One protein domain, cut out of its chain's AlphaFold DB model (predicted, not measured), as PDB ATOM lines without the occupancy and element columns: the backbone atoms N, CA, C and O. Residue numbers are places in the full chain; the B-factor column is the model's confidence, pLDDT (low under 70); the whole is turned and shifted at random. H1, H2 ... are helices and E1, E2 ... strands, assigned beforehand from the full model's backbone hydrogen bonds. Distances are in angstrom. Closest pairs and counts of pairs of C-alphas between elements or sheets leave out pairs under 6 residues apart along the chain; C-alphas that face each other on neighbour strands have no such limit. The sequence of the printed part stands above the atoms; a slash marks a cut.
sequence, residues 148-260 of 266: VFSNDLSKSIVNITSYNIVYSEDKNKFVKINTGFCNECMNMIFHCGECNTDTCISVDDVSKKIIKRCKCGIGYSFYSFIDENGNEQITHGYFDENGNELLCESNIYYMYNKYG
ATOM      1  N   VAL A 148      34.939  13.735  18.581       52.38
ATOM      2  CA  VAL A 148      36.064  14.334  17.846       52.38
ATOM      3  C   VAL A 148      35.861  14.225  16.328       52.38
ATOM      4  O   VAL A 148      36.476  14.958  15.550       52.38
ATOM      5  N   PHE A 149      35.010  13.297  15.888       43.28
ATOM      6  CA  PHE A 149      34.783  12.967  14.483       43.28
ATOM      7  C   PHE A 149      33.479  13.542  13.937       43.28
ATOM      8  O   PHE A 149      33.414  13.885  12.754       43.28
ATOM      9  N   SER A 150      32.473  13.657  14.794       45.88
ATOM     10  CA  SER A 150      31.145  14.193  14.525       45.88
ATOM     11  C   SER A 150      30.905  15.398  15.432       45.88
ATOM     12  O   SER A 150      31.334  15.412  16.576       45.88
ATOM     13  N   ASN A 151      30.186  16.418  14.959       52.56
ATOM     14  CA  ASN A 151      29.724  17.503  15.842       52.56
ATOM     15  C   ASN A 151      28.669  17.026  16.867       52.56
ATOM     16  O   ASN A 151      28.118  17.843  17.607       52.56
ATOM     17  N   ASP A 152      28.403  15.722  16.902       57.81
ATOM     18  CA  ASP A 152      27.480  15.058  17.800       57.81
ATOM     19  C   ASP A 152      28.130  14.800  19.162       57.81
ATOM     20  O   ASP A 152      29.319  15.027  19.390       57.81
ATOM     21  N   LEU A 153      27.331  14.321  20.110       66.44
ATOM     22  CA  LEU A 153      27.829  13.909  21.415       66.44
ATOM     23  C   LEU A 153      28.498  12.529  21.315       66.44
ATOM     24  O   LEU A 153      27.912  11.573  20.803       66.44
ATOM     25  N   SER A 154      29.709  12.431  21.855       61.06
ATOM     26  CA  SER A 154      30.489  11.215  22.040       61.06
ATOM     27  C   SER A 154      29.651  10.153  22.724       61.06
ATOM     28  O   SER A 154      29.110  10.339  23.819       61.06
ATOM     29  N   LYS A 155      29.602   8.995  22.074       69.44
ATOM     30  CA  LYS A 155      29.009   7.776  22.614       69.44
ATOM     31  C   LYS A 155      30.087   6.851  23.170       69.44
ATOM     32  O   LYS A 155      29.896   5.641  23.079       69.44
ATOM     33  N   SER A 156      31.192   7.403  23.697       69.88
ATOM     34  CA  SER A 156      32.356   6.625  24.144       69.88
ATOM     35  C   SER A 156      31.958   5.356  24.894       69.88
ATOM     36  O   SER A 156      30.991   5.328  25.668       69.88
ATOM     37  N   ILE A 157      32.709   4.301  24.610       70.44
ATOM     38  CA  ILE A 157      32.502   2.975  25.176       70.44
ATOM     39  C   ILE A 157      33.812   2.531  25.803       70.44
ATOM     40  O   ILE A 157      34.898   2.816  25.287       70.44
ATOM     41  N   VAL A 158      33.693   1.853  26.938       72.94
ATOM     42  CA  VAL A 158      34.822   1.250  27.628       72.94
ATOM     43  C   VAL A 158      34.920  -0.214  27.247       72.94
ATOM     44  O   VAL A 158      33.993  -0.993  27.427       72.94
ATOM     45  N   ASN A 159      36.085  -0.556  26.730       66.38
ATOM     46  CA  ASN A 159      36.495  -1.895  26.390       66.38
ATOM     47  C   ASN A 159      37.009  -2.597  27.651       66.38
ATOM     48  O   ASN A 159      38.088  -2.253  28.127       66.38
ATOM     49  N   ILE A 160      36.229  -3.507  28.234       71.19
ATOM     50  CA  ILE A 160      36.599  -4.172  29.490       71.19
ATOM     51  C   ILE A 160      37.625  -5.270  29.222       71.19
ATOM     52  O   ILE A 160      37.369  -6.202  28.462       71.19
ATOM     53  N   THR A 161      38.774  -5.163  29.887       64.94
ATOM     54  CA  THR A 161      39.906  -6.086  29.761       64.94
ATOM     55  C   THR A 161      40.062  -6.994  30.972       64.94
ATOM     56  O   THR A 161      40.736  -8.018  30.877       64.94
ATOM     57  N   SER A 162      39.470  -6.643  32.117       72.44
ATOM     58  CA  SER A 162      39.580  -7.449  33.333       72.44
ATOM     59  C   SER A 162      38.333  -7.354  34.206       72.44
ATOM     60  O   SER A 162      37.713  -6.295  34.325       72.44
ATOM     61  N   TYR A 163      38.012  -8.478  34.845       79.88
ATOM     62  CA  TYR A 163      36.969  -8.623  35.853       79.88
ATOM     63  C   TYR A 163      37.646  -9.079  37.135       79.88
ATOM     64  O   TYR A 163      38.292 -10.121  37.147       79.88
ATOM     65  N   ASN A 164      37.521  -8.287  38.187       83.81
ATOM     66  CA  ASN A 164      38.165  -8.526  39.465       83.81
ATOM     67  C   ASN A 164      37.118  -8.506  40.575       83.81
ATOM     68  O   ASN A 164      36.113  -7.795  40.488       83.81
ATOM     69  N   ILE A 165      37.375  -9.265  41.629       85.31
ATOM     70  CA  ILE A 165      36.639  -9.185  42.884       85.31
ATOM     71  C   ILE A 165      37.647  -8.775  43.947       85.31
ATOM     72  O   ILE A 165      38.689  -9.414  44.099       85.31
ATOM     73  N   VAL A 166      37.341  -7.690  44.651       89.38
ATOM     74  CA  VAL A 166      38.136  -7.218  45.786       89.38
ATOM     75  C   VAL A 166      37.343  -7.298  47.068       89.38
ATOM     76  O   VAL A 166      36.148  -7.008  47.086       89.38
ATOM     77  N   TYR A 167      38.018  -7.654  48.148       87.00
ATOM     78  CA  TYR A 167      37.447  -7.622  49.481       87.00
ATOM     79  C   TYR A 167      37.746  -6.273  50.143       87.00
ATOM     80  O   TYR A 167      38.896  -5.853  50.214       87.00
ATOM     81  N   SER A 168      36.698  -5.586  50.589       83.06
ATOM     82  CA  SER A 168      36.758  -4.304  51.297       83.06
ATOM     83  C   SER A 168      36.558  -4.593  52.784       83.06
ATOM     84  O   SER A 168      35.423  -4.833  53.200       83.06
ATOM     85  N   GLU A 169      37.641  -4.628  53.566       78.19
ATOM     86  CA  GLU A 169      37.598  -4.958  55.003       78.19
ATOM     87  C   GLU A 169      36.733  -3.976  55.798       78.19
ATOM     88  O   GLU A 169      35.853  -4.383  56.553       78.19
ATOM     89  N   ASP A 170      36.923  -2.681  55.544       77.06
ATOM     90  CA  ASP A 170      36.162  -1.559  56.106       77.06
ATOM     91  C   ASP A 170      34.643  -1.712  55.934       77.06
ATOM     92  O   ASP A 170      33.858  -1.267  56.772       77.06
ATOM     93  N   LYS A 171      34.216  -2.371  54.855       73.56
ATOM     94  CA  LYS A 171      32.801  -2.589  54.526       73.56
ATOM     95  C   LYS A 171      32.348  -4.028  54.704       73.56
ATOM     96  O   LYS A 171      31.175  -4.302  54.446       73.56
ATOM     97  N   ASN A 172      33.259  -4.921  55.089       83.31
ATOM     98  CA  ASN A 172      33.041  -6.355  55.233       83.31
ATOM     99  C   ASN A 172      32.302  -6.976  54.026       83.31
ATOM    100  O   ASN A 172      31.257  -7.614  54.180       83.31
ATOM    101  N   LYS A 173      32.780  -6.718  52.798       85.88
ATOM    102  CA  LYS A 173      32.130  -7.223  51.573       85.88
ATOM    103  C   LYS A 173      33.055  -7.372  50.374       85.88
ATOM    104  O   LYS A 173      34.046  -6.657  50.235       85.88
ATOM    105  N   PHE A 174      32.639  -8.232  49.449       87.75
ATOM    106  CA  PHE A 174      33.244  -8.377  48.132       87.75
ATOM    107  C   PHE A 174      32.636  -7.388  47.135       87.75
ATOM    108  O   PHE A 174      31.417  -7.295  46.988       87.75
ATOM    109  N   VAL A 175      33.492  -6.657  46.429       88.69
ATOM    110  CA  VAL A 175      33.117  -5.664  45.426       88.69
ATOM    111  C   VAL A 175      33.642  -6.103  44.069       88.69
ATOM    112  O   VAL A 175      34.840  -6.303  43.877       88.69
ATOM    113  N   LYS A 176      32.729  -6.211  43.101       88.19
ATOM    114  CA  LYS A 176      33.087  -6.448  41.704       88.19
ATOM    115  C   LYS A 176      33.688  -5.187  41.101       88.19
ATOM    116  O   LYS A 176      33.099  -4.108  41.184       88.19
ATOM    117  N   ILE A 177      34.827  -5.336  40.443       87.50
ATOM    118  CA  ILE A 177      35.532  -4.255  39.771       87.50
ATOM    119  C   ILE A 177      35.878  -4.675  38.357       87.50
ATOM    120  O   ILE A 177      36.522  -5.695  38.133       87.50
ATOM    121  N   ASN A 178      35.483  -3.849  37.395       85.25
ATOM    122  CA  ASN A 178      35.842  -4.057  36.001       85.25
ATOM    123  C   ASN A 178      36.841  -2.979  35.593       85.25
ATOM    124  O   ASN A 178      36.600  -1.793  35.831       85.25
ATOM    125  N   THR A 179      37.938  -3.369  34.954       82.06
ATOM    126  CA  THR A 179      38.884  -2.419  34.361       82.06
ATOM    127  C   THR A 179      38.925  -2.592  32.853       82.06
ATOM    128  O   THR A 179      38.703  -3.678  32.312       82.06
ATOM    129  N   GLY A 180      39.152  -1.489  32.153       76.62
ATOM    130  CA  GLY A 180      39.131  -1.456  30.702       76.62
ATOM    131  C   GLY A 180      39.708  -0.171  30.143       76.62
ATOM    132  O   GLY A 180      40.200   0.664  30.892       76.62
ATOM    133  N   PHE A 181      39.620   0.024  28.834       73.38
ATOM    134  CA  PHE A 181      40.134   1.217  28.165       73.38
ATOM    135  C   PHE A 181      39.036   1.927  27.376       73.38
ATOM    136  O   PHE A 181      38.233   1.302  26.683       73.38
ATOM    137  N   CYS A 182      38.987   3.255  27.474       72.94
ATOM    138  CA  CYS A 182      38.072   4.063  26.670       72.94
ATOM    139  C   CYS A 182      38.499   4.061  25.197       72.94
ATOM    140  O   CYS A 182      39.644   4.379  24.893       72.94
ATOM    141  N   ASN A 183      37.567   3.817  24.276       64.25
ATOM    142  CA  ASN A 183      37.846   3.816  22.835       64.25
ATOM    143  C   ASN A 183      38.135   5.199  22.215       64.25
ATOM    144  O   ASN A 183      38.470   5.284  21.035       64.25
ATOM    145  N   GLU A 184      37.980   6.283  22.976       66.44
ATOM    146  CA  GLU A 184      38.236   7.647  22.502       66.44
ATOM    147  C   GLU A 184      39.510   8.246  23.089       66.44
ATOM    148  O   GLU A 184      40.398   8.655  22.344       66.44
ATOM    149  N   CYS A 185      39.627   8.304  24.419       67.50
ATOM    150  CA  CYS A 185      40.817   8.866  25.064       67.50
ATOM    151  C   CYS A 185      41.911   7.836  25.355       67.50
ATOM    152  O   CYS A 185      43.017   8.241  25.697       67.50
ATOM    153  N   MET A 186      41.625   6.535  25.232       65.75
ATOM    154  CA  MET A 186      42.528   5.428  25.579       65.75
ATOM    155  C   MET A 186      42.968   5.369  27.045       65.75
ATOM    156  O   MET A 186      43.790   4.531  27.401       65.75
ATOM    157  N   ASN A 187      42.412   6.215  27.910       72.69
ATOM    158  CA  ASN A 187      42.650   6.111  29.342       72.69
ATOM    159  C   ASN A 187      42.016   4.836  29.890       72.69
ATOM    160  O   ASN A 187      40.957   4.397  29.417       72.69
ATOM    161  N   MET A 188      42.648   4.296  30.926       79.81
ATOM    162  CA  MET A 188      42.087   3.190  31.675       79.81
ATOM    163  C   MET A 188      40.856   3.679  32.437       79.81
ATOM    164  O   MET A 188      40.860   4.757  33.031       79.81
ATOM    165  N   ILE A 189      39.791   2.893  32.407       86.88
ATOM    166  CA  ILE A 189      38.575   3.113  33.166       86.88
ATOM    167  C   ILE A 189      38.455   1.997  34.185       86.88
ATOM    168  O   ILE A 189      38.511   0.818  33.847       86.88
ATOM    169  N   PHE A 190      38.274   2.408  35.427       89.88
ATOM    170  CA  PHE A 190      37.974   1.567  36.566       89.88
ATOM    171  C   PHE A 190      36.494   1.751  36.907       89.88
ATOM    172  O   PHE A 190      36.068   2.859  37.239       89.88
ATOM    173  N   HIS A 191      35.707   0.687  36.793       91.12
ATOM    174  CA  HIS A 191      34.298   0.657  37.167       91.12
ATOM    175  C   HIS A 191      34.136  -0.091  38.485       91.12
ATOM    176  O   HIS A 191      34.465  -1.276  38.582       91.12
ATOM    177  N   CYS A 192      33.583   0.594  39.480       91.44
ATOM    178  CA  CYS A 192      33.278   0.004  40.774       91.44
ATOM    179  C   CYS A 192      31.814  -0.445  40.829       91.44
ATOM    180  O   CYS A 192      30.923   0.405  40.843       91.44
ATOM    181  N   GLY A 193      31.569  -1.754  40.932       88.06
ATOM    182  CA  GLY A 193      30.225  -2.340  40.985       88.06
ATOM    183  C   GLY A 193      29.463  -2.084  42.289       88.06
ATOM    184  O   GLY A 193      28.264  -2.319  42.346       88.06
ATOM    185  N   GLU A 194      30.131  -1.574  43.328       89.12
ATOM    186  CA  GLU A 194      29.476  -1.183  44.582       89.12
ATOM    187  C   GLU A 194      28.717   0.143  44.443       89.12
ATOM    188  O   GLU A 194      27.567   0.264  44.846       89.12
ATOM    189  N   CYS A 195      29.364   1.167  43.880       91.69
ATOM    190  CA  CYS A 195      28.770   2.505  43.755       91.69
ATOM    191  C   CYS A 195      28.475   2.912  42.311       91.69
ATOM    192  O   CYS A 195      28.163   4.077  42.057       91.69
ATOM    193  N   ASN A 196      28.642   1.979  41.369       89.25
ATOM    194  CA  ASN A 196      28.486   2.166  39.927       89.25
ATOM    195  C   ASN A 196      29.223   3.402  39.387       89.25
ATOM    196  O   ASN A 196      28.747   4.084  38.482       89.25
ATOM    197  N   THR A 197      30.372   3.736  39.982       91.44
ATOM    198  CA  THR A 197      31.176   4.884  39.551       91.44
ATOM    199  C   THR A 197      32.241   4.435  38.569       91.44
ATOM    200  O   THR A 197      33.088   3.605  38.904       91.44
ATOM    201  N   ASP A 198      32.236   5.073  37.401       92.00
ATOM    202  CA  ASP A 198      33.286   4.973  36.393       92.00
ATOM    203  C   ASP A 198      34.355   6.026  36.683       92.00
ATOM    204  O   ASP A 198      34.080   7.229  36.691       92.00
ATOM    205  N   THR A 199      35.586   5.586  36.925       93.00
ATOM    206  CA  THR A 199      36.723   6.465  37.216       93.00
ATOM    207  C   THR A 199      37.738   6.367  36.093       93.00
ATOM    208  O   THR A 199      38.185   5.283  35.732       93.00
ATOM    209  N   CYS A 200      38.103   7.515  35.527       89.62
ATOM    210  CA  CYS A 200      39.101   7.602  34.471       89.62
ATOM    211  C   CYS A 200      40.496   7.789  35.077       89.62
ATOM    212  O   CYS A 200      40.718   8.729  35.844       89.62
ATOM    213  N   ILE A 201      41.419   6.906  34.706       83.31
ATOM    214  CA  ILE A 201      42.824   6.897  35.108       83.31
ATOM    215  C   ILE A 201      43.644   7.262  33.872       83.31
ATOM    216  O   ILE A 201      43.729   6.508  32.899       83.31
ATOM    217  N   SER A 202      44.193   8.471  33.879       74.69
ATOM    218  CA  SER A 202      45.014   8.980  32.783       74.69
ATOM    219  C   SER A 202      46.445   8.453  32.845       74.69
ATOM    220  O   SER A 202      46.910   8.023  33.895       74.69
ATOM    221  N   VAL A 203      47.175   8.556  31.733       63.75
ATOM    222  CA  VAL A 203      48.618   8.247  31.682       63.75
ATOM    223  C   VAL A 203      49.413   9.058  32.717       63.75
ATOM    224  O   VAL A 203      50.356   8.551  33.323       63.75
ATOM    225  N   ASP A 204      48.996  10.298  32.985       68.19
ATOM    226  CA  ASP A 204      49.607  11.129  34.024       68.19
ATOM    227  C   ASP A 204      49.347  10.574  35.430       68.19
ATOM    228  O   ASP A 204      50.240  10.612  36.273       68.19
ATOM    229  N   ASP A 205      48.153  10.029  35.688       73.25
ATOM    230  CA  ASP A 205      47.850   9.370  36.964       73.25
ATOM    231  C   ASP A 205      48.717   8.113  37.144       73.25
ATOM    232  O   ASP A 205      49.259   7.900  38.227       73.25
ATOM    233  N   VAL A 206      48.915   7.330  36.073       65.12
ATOM    234  CA  VAL A 206      49.786   6.141  36.073       65.12
ATOM    235  C   VAL A 206      51.238   6.513  36.369       65.12
ATOM    236  O   VAL A 206      51.839   5.967  37.289       65.12
ATOM    237  N   SER A 207      51.799   7.470  35.624       63.19
ATOM    238  CA  SER A 207      53.205   7.881  35.784       63.19
ATOM    239  C   SER A 207      53.505   8.457  37.168       63.19
ATOM    240  O   SER A 207      54.598   8.266  37.695       63.19
ATOM    241  N   LYS A 208      52.524   9.128  37.781       75.12
ATOM    242  CA  LYS A 208      52.628   9.698  39.130       75.12
ATOM    243  C   LYS A 208      52.157   8.748  40.233       75.12
ATOM    244  O   LYS A 208      52.147   9.160  41.390       75.12
ATOM    245  N   LYS A 209      51.759   7.514  39.895       78.50
ATOM    246  CA  LYS A 209      51.253   6.500  40.838       78.50
ATOM    247  C   LYS A 209      50.097   7.028  41.709       78.50
ATOM    248  O   LYS A 209      49.986   6.710  42.892       78.50
ATOM    249  N   ILE A 210      49.240   7.875  41.130       84.44
ATOM    250  CA  ILE A 210      48.132   8.523  41.841       84.44
ATOM    251  C   ILE A 210      47.002   7.518  42.058       84.44
ATOM    252  O   ILE A 210      46.427   7.006  41.099       84.44
ATOM    253  N   ILE A 211      46.607   7.332  43.321       90.81
ATOM    254  CA  ILE A 211      45.419   6.552  43.673       90.81
ATOM    255  C   ILE A 211      44.165   7.329  43.266       90.81
ATOM    256  O   ILE A 211      43.814   8.350  43.862       90.81
ATOM    257  N   LYS A 212      43.463   6.831  42.246       93.00
ATOM    258  CA  LYS A 212      42.168   7.365  41.810       93.00
ATOM    259  C   LYS A 212      41.046   6.608  42.498       93.00
ATOM    260  O   LYS A 212      41.015   5.386  42.442       93.00
ATOM    261  N   ARG A 213      40.115   7.331  43.122       93.56
ATOM    262  CA  ARG A 213      39.053   6.745  43.955       93.56
ATOM    263  C   ARG A 213      37.668   6.838  43.312       93.56
ATOM    264  O   ARG A 213      37.336   7.857  42.706       93.56
ATOM    265  N   CYS A 214      36.850   5.795  43.499       92.12
ATOM    266  CA  CYS A 214      35.395   5.856  43.297       92.12
ATOM    267  C   CYS A 214      34.735   6.782  44.334       92.12
ATOM    268  O   CYS A 214      35.327   7.121  45.359       92.12
ATOM    269  N   LYS A 215      33.435   7.065  44.155       92.06
ATOM    270  CA  LYS A 215      32.589   7.714  45.181       92.06
ATOM    271  C   LYS A 215      32.556   6.965  46.513       92.06
ATOM    272  O   LYS A 215      32.309   7.558  47.550       92.06
ATOM    273  N   CYS A 216      32.777   5.661  46.460       90.38
ATOM    274  CA  CYS A 216      32.798   4.772  47.603       90.38
ATOM    275  C   CYS A 216      34.144   4.708  48.338       90.38
ATOM    276  O   CYS A 216      34.272   3.892  49.237       90.38
ATOM    277  N   GLY A 217      35.166   5.464  47.933       90.94
ATOM    278  CA  GLY A 217      36.484   5.442  48.577       90.94
ATOM    279  C   GLY A 217      37.460   4.386  48.048       90.94
ATOM    280  O   GLY A 217      38.661   4.643  48.081       90.94
ATOM    281  N   ILE A 218      36.988   3.276  47.460       92.50
ATOM    282  CA  ILE A 218      37.856   2.275  46.811       92.50
ATOM    283  C   ILE A 218      38.697   2.945  45.719       92.50
ATOM    284  O   ILE A 218      38.176   3.586  44.800       92.50
ATOM    285  N   GLY A 219      40.007   2.807  45.858       92.38
ATOM    286  CA  GLY A 219      41.028   3.336  44.978       92.38
ATOM    287  C   GLY A 219      41.563   2.300  44.003       92.38
ATOM    288  O   GLY A 219      41.532   1.102  44.269       92.38
ATOM    289  N   TYR A 220      42.102   2.786  42.892       90.38
ATOM    290  CA  TYR A 220      42.927   2.033  41.959       90.38
ATOM    291  C   TYR A 220      44.186   2.840  41.648       90.38
ATOM    292  O   TYR A 220      44.107   4.053  41.423       90.38
ATOM    293  N   SER A 221      45.339   2.176  41.625       85.81
ATOM    294  CA  SER A 221      46.609   2.796  41.240       85.81
ATOM    295  C   SER A 221      47.587   1.780  40.675       85.81
ATOM    296  O   SER A 221      47.409   0.572  40.817       85.81
ATOM    297  N   PHE A 222      48.654   2.310  40.091       79.50
ATOM    298  CA  PHE A 222      49.858   1.571  39.758       79.50
ATOM    299  C   PHE A 222      50.908   1.821  40.836       79.50
ATOM    300  O   PHE A 222      51.067   2.949  41.305       79.50
ATOM    301  N   TYR A 223      51.644   0.785  41.208       73.25
ATOM    302  CA  TYR A 223      52.762   0.879  42.138       73.25
ATOM    303  C   TYR A 223      53.925   0.035  41.634       73.25
ATOM    304  O   TYR A 223      53.762  -0.789  40.733       73.25
ATOM    305  N   SER A 224      55.115   0.283  42.175       75.94
ATOM    306  CA  SER A 224      56.270  -0.556  41.882       75.94
ATOM    307  C   SER A 224      56.711  -1.344  43.100       75.94
ATOM    308  O   SER A 224      56.535  -0.902  44.234       75.94
ATOM    309  N   PHE A 225      57.265  -2.520  42.845       74.25
ATOM    310  CA  PHE A 225      57.903  -3.370  43.837       74.25
ATOM    311  C   PHE A 225      59.236  -3.864  43.280       74.25
ATOM    312  O   PHE A 225      59.452  -3.855  42.069       74.25
ATOM    313  N   ILE A 226      60.136  -4.277  44.164       81.12
ATOM    314  CA  ILE A 226      61.394  -4.905  43.767       81.12
ATOM    315  C   ILE A 226      61.197  -6.418  43.815       81.12
ATOM    316  O   ILE A 226      60.721  -6.948  44.821       81.12
ATOM    317  N   ASP A 227      61.500  -7.103  42.714       79.12
ATOM    318  CA  ASP A 227      61.444  -8.561  42.656       79.12
ATOM    319  C   ASP A 227      62.634  -9.221  43.377       79.12
ATOM    320  O   ASP A 227      63.563  -8.568  43.852       79.12
ATOM    321  N   GLU A 228      62.610 -10.549  43.471       84.88
ATOM    322  CA  GLU A 228      63.662 -11.346  44.119       84.88
ATOM    323  C   GLU A 228      65.053 -11.190  43.481       84.88
ATOM    324  O   GLU A 228      66.062 -11.469  44.125       84.88
ATOM    325  N   ASN A 229      65.110 -10.701  42.240       87.81
ATOM    326  CA  ASN A 229      66.340 -10.451  41.498       87.81
ATOM    327  C   ASN A 229      66.805  -8.990  41.616       87.81
ATOM    328  O   ASN A 229      67.793  -8.609  40.987       87.81
ATOM    329  N   GLY A 230      66.114  -8.161  42.406       84.56
ATOM    330  CA  GLY A 230      66.445  -6.750  42.579       84.56
ATOM    331  C   GLY A 230      65.924  -5.836  41.466       84.56
ATOM    332  O   GLY A 230      66.294  -4.662  41.445       84.56
ATOM    333  N   ASN A 231      65.075  -6.324  40.554       73.94
ATOM    334  CA  ASN A 231      64.526  -5.494  39.482       73.94
ATOM    335  C   ASN A 231      63.249  -4.786  39.933       73.94
ATOM    336  O   ASN A 231      62.379  -5.384  40.567       73.94
ATOM    337  N   GLU A 232      63.108  -3.517  39.548       74.50
ATOM    338  CA  GLU A 232      61.855  -2.789  39.731       74.50
ATOM    339  C   GLU A 232      60.802  -3.301  38.740       74.50
ATOM    340  O   GLU A 232      60.978  -3.237  37.524       74.50
ATOM    341  N   GLN A 233      59.685  -3.779  39.275       68.69
ATOM    342  CA  GLN A 233      58.505  -4.205  38.538       68.69
ATOM    343  C   GLN A 233      57.366  -3.226  38.803       68.69
ATOM    344  O   GLN A 233      57.218  -2.729  39.919       68.69
ATOM    345  N   ILE A 234      56.540  -2.953  37.793       62.66
ATOM    346  CA  ILE A 234      55.325  -2.139  37.938       62.66
ATOM    347  C   ILE A 234      54.119  -3.068  37.902       62.66
ATOM    348  O   ILE A 234      53.962  -3.866  36.983       62.66
ATOM    349  N   THR A 235      53.239  -2.916  38.882       72.56
ATOM    350  CA  THR A 235      51.950  -3.601  38.943       72.56
ATOM    351  C   THR A 235      50.846  -2.602  39.278       72.56
ATOM    352  O   THR A 235      51.078  -1.394  39.379       72.56
ATOM    353  N   HIS A 236      49.624  -3.094  39.412       80.12
ATOM    354  CA  HIS A 236      48.474  -2.323  39.845       80.12
ATOM    355  C   HIS A 236      47.820  -2.961  41.068       80.12
ATOM    356  O   HIS A 236      47.928  -4.165  41.292       80.12
ATOM    357  N   GLY A 237      47.091  -2.150  41.827       85.75
ATOM    358  CA  GLY A 237      46.374  -2.596  43.014       85.75
ATOM    359  C   GLY A 237      45.121  -1.789  43.278       85.75
ATOM    360  O   GLY A 237      44.849  -0.764  42.639       85.75
ATOM    361  N   TYR A 238      44.372  -2.283  44.252       90.56
ATOM    362  CA  TYR A 238      43.154  -1.673  44.755       90.56
ATOM    363  C   TYR A 238      43.400  -1.211  46.178       90.56
ATOM    364  O   TYR A 238      44.132  -1.870  46.902       90.56
ATOM    365  N   PHE A 239      42.814  -0.088  46.579       91.12
ATOM    366  CA  PHE A 239      43.156   0.548  47.850       91.12
ATOM    367  C   PHE A 239      41.911   0.947  48.634       91.12
ATOM    368  O   PHE A 239      40.956   1.464  48.054       91.12
ATOM    369  N   ASP A 240      41.927   0.767  49.951       88.56
ATOM    370  CA  ASP A 240      40.919   1.335  50.845       88.56
ATOM    371  C   ASP A 240      41.069   2.864  50.924       88.56
ATOM    372  O   ASP A 240      41.999   3.459  50.365       88.56
ATOM    373  N   GLU A 241      40.151   3.529  51.618       85.12
ATOM    374  CA  GLU A 241      40.162   4.985  51.812       85.12
ATOM    375  C   GLU A 241      41.416   5.527  52.521       85.12
ATOM    376  O   GLU A 241      41.850   6.642  52.211       85.12
ATOM    377  N   ASN A 242      42.061   4.715  53.358       85.31
ATOM    378  CA  ASN A 242      43.300   5.042  54.064       85.31
ATOM    379  C   ASN A 242      44.558   4.814  53.204       85.31
ATOM    380  O   ASN A 242      45.638   5.280  53.558       85.31
ATOM    381  N   GLY A 243      44.417   4.162  52.045       84.69
ATOM    382  CA  GLY A 243      45.518   3.838  51.139       84.69
ATOM    383  C   GLY A 243      46.145   2.465  51.386       84.69
ATOM    384  O   GLY A 243      47.183   2.181  50.791       84.69
ATOM    385  N   ASN A 244      45.534   1.617  52.213       86.75
ATOM    386  CA  ASN A 244      45.947   0.227  52.384       86.75
ATOM    387  C   ASN A 244      45.503  -0.597  51.175       86.75
ATOM    388  O   ASN A 244      44.414  -0.383  50.641       86.75
ATOM    389  N   GLU A 245      46.338  -1.535  50.735       86.94
ATOM    390  CA  GLU A 245      46.011  -2.396  49.600       86.94
ATOM    391  C   GLU A 245      44.913  -3.405  49.970       86.94
ATOM    392  O   GLU A 245      44.972  -4.061  51.007       86.94
ATOM    393  N   LEU A 246      43.904  -3.524  49.110       85.44
ATOM    394  CA  LEU A 246      42.806  -4.471  49.246       85.44
ATOM    395  C   LEU A 246      43.173  -5.815  48.618       85.44
ATOM    396  O   LEU A 246      43.778  -5.883  47.543       85.44
ATOM    397  N   LEU A 247      42.701  -6.894  49.240       81.50
ATOM    398  CA  LEU A 247      42.806  -8.237  48.681       81.50
ATOM    399  C   LEU A 247      41.972  -8.342  47.399       81.50
ATOM    400  O   LEU A 247      40.798  -7.974  47.378       81.50
ATOM    401  N   CYS A 248      42.575  -8.878  46.339       77.12
ATOM    402  CA  CYS A 248      41.946  -9.107  45.039       77.12
ATOM    403  C   CYS A 248      42.106 -10.575  44.627       77.12
ATOM    404  O   CYS A 248      43.187 -11.135  44.800       77.12
ATOM    405  N   GLU A 249      41.088 -11.190  44.015       63.28
ATOM    406  CA  GLU A 249      41.155 -12.580  43.517       63.28
ATOM    407  C   GLU A 249      42.338 -12.841  42.571       63.28
ATOM    408  O   GLU A 249      42.983 -13.888  42.658       63.28
ATOM    409  N   SER A 250      42.695 -11.872  41.721       54.44
ATOM    410  CA  SER A 250      43.880 -11.970  40.856       54.44
ATOM    411  C   SER A 250      45.191 -12.056  41.651       54.44
ATOM    412  O   SER A 250      46.143 -12.693  41.203       54.44
ATOM    413  N   ASN A 251      45.230 -11.457  42.846       48.84
ATOM    414  CA  ASN A 251      46.366 -11.513  43.765       48.84
ATOM    415  C   ASN A 251      46.332 -12.789  44.616       48.84
ATOM    416  O   ASN A 251      47.389 -13.320  44.940       48.84
ATOM    417  N   ILE A 252      45.149 -13.334  44.922       43.81
ATOM    418  CA  ILE A 252      45.003 -14.591  45.672       43.81
ATOM    419  C   ILE A 252      45.594 -15.761  44.879       43.81
ATOM    420  O   ILE A 252      46.377 -16.520  45.437       43.81
ATOM    421  N   TYR A 253      45.338 -15.870  43.570       36.66
ATOM    422  CA  TYR A 253      45.944 -16.927  42.743       36.66
ATOM    423  C   TYR A 253      47.475 -16.805  42.626       36.66
ATOM    424  O   TYR A 253      48.176 -17.819  42.569       36.66
ATOM    425  N   TYR A 254      48.011 -15.580  42.608       35.59
ATOM    426  CA  TYR A 254      49.457 -15.335  42.617       35.59
ATOM    427  C   TYR A 254      50.078 -15.679  43.982       35.59
ATOM    428  O   TYR A 254      51.102 -16.356  44.040       35.59
ATOM    429  N   MET A 255      49.430 -15.293  45.084       29.00
ATOM    430  CA  MET A 255      49.883 -15.578  46.451       29.00
ATOM    431  C   MET A 255      49.775 -17.067  46.809       29.00
ATOM    432  O   MET A 255      50.685 -17.603  47.435       29.00
ATOM    433  N   TYR A 256      48.719 -17.759  46.368       36.28
ATOM    434  CA  TYR A 256      48.532 -19.202  46.568       36.28
ATOM    435  C   TYR A 256      49.636 -20.003  45.864       36.28
ATOM    436  O   TYR A 256      50.249 -20.880  46.466       36.28
ATOM    437  N   ASN A 257      49.957 -19.645  44.613       37.44
ATOM    438  CA  ASN A 257      51.015 -20.307  43.842       37.44
ATOM    439  C   ASN A 257      52.436 -19.948  44.307       37.44
ATOM    440  O   ASN A 257      53.334 -20.775  44.177       37.44
ATOM    441  N   LYS A 258      52.662 -18.734  44.830       34.00
ATOM    442  CA  LYS A 258      53.998 -18.265  45.238       34.00
ATOM    443  C   LYS A 258      54.342 -18.566  46.700       34.00
ATOM    444  O   LYS A 258      55.508 -18.801  46.999       34.00
ATOM    445  N   TYR A 259      53.357 -18.567  47.602       37.12
ATOM    446  CA  TYR A 259      53.574 -18.678  49.053       37.12
ATOM    447  C   TYR A 259      52.843 -19.854  49.720       37.12
ATOM    448  O   TYR A 259      52.976 -20.027  50.928       37.12
ATOM    449  N   GLY A 260      52.096 -20.678  48.973       32.00
ATOM    450  CA  GLY A 260      51.498 -21.915  49.497       32.00
ATOM    451  C   GLY A 260      50.455 -21.710  50.602       32.00
ATOM    452  O   GLY A 260      50.254 -22.598  51.426       32.00
TER     453      GLY A 260
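Overview. This is residues 148 to 260 of the 266 residues of the protein "Restriction endonuclease" of Clostridium botulinum (UniProt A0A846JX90). A strongly twisted sheet of four strands, E1 to E4, and the hairpin of E5 and E6 make a small sandwich, only partly face to face, with their strands crossed. The unnamed residues 148 to 157 lead into E1 towards one end of the longest axis, and residues 252 to 260, nearly all in H2, stick out at the other. The printed part has 113 residues, with six named strands and two named helices in the order E1 E2 E3 E4 H1 E5 E6 H2, of mixed class. Both sheets are antiparallel, in the orders E1 E2 E3 E4 and E5 E6. The whole is only just compact, close to loose, with a radius of gyration of the C-alphas of 15.6 A, and elongated, spanning 55 by 35 by 24 A.

Arrangement. E1, residues 158 to 168, bends by 78 degrees at residue 161 and forms a hairpin with E2, residues 173 to 182; N 164 and O 177 are 2.8 A apart. E2 forms a hairpin with E3, residues 188 to 192, with N 189 and O 180 at 2.7 A. E3 forms a hairpin with E4, residues 197 to 201, with N 199 and O 190 at 2.8 A. These four strands are a meander, each the antiparallel neighbour of the one before; E1 and E4 are edge strands. H1, residues 203 to 207, is not on this sheet. E5, residues 219 to 226, has its closest C-alpha to H1 at Phe 222, 5.9 A from that of Val 206. E5 forms a hairpin with E6, residues 232 to 239, which bends by 53 degrees at residue 236; N 219 and O 239 are 2.7 A apart. Residues 212 to 213 also pair, antiparallel, with residues 219 to 220 of E5. The two sheets form a sandwich, two sheets face to face, 9.4 A centre to centre where they face each other, with strands at 65 degrees. H2, residues 249 to 259, only grazes the four-stranded sheet with residues 249 to 251; the closest C-alphas of E1 and H2, Ile 165 and Glu 249, are 5.7 A apart. Every O i to N i+4 pair is within hydrogen-bond range in H1, and 6 of 7 in H2.

Along the chain. E1 begins at C-alpha 158 (34.822, 1.250, 27.628) and is 24.4 A long; E2 is 28.0 A, E3 13.1 A and E4 12.6 A. E5 begins at C-alpha 219 (41.028, 3.336, 44.978) and is 22.0 A long; E6 is 20.7 A. H1 is 6.2 A long; H2 is 14.9 A and ends at C-alpha 259 (53.574, -18.678, 49.053).

Size, cuts and confidence. The C-alphas farthest apart, those of Asn 151 and Gly 260, are 56.2 A apart. The printed part has no cut, and the link from H1 to E5 is long, with 11 residues. The mean pLDDT of the printed part is 75.1; residues 148 to 156 and 249 to 260 are among those under 70.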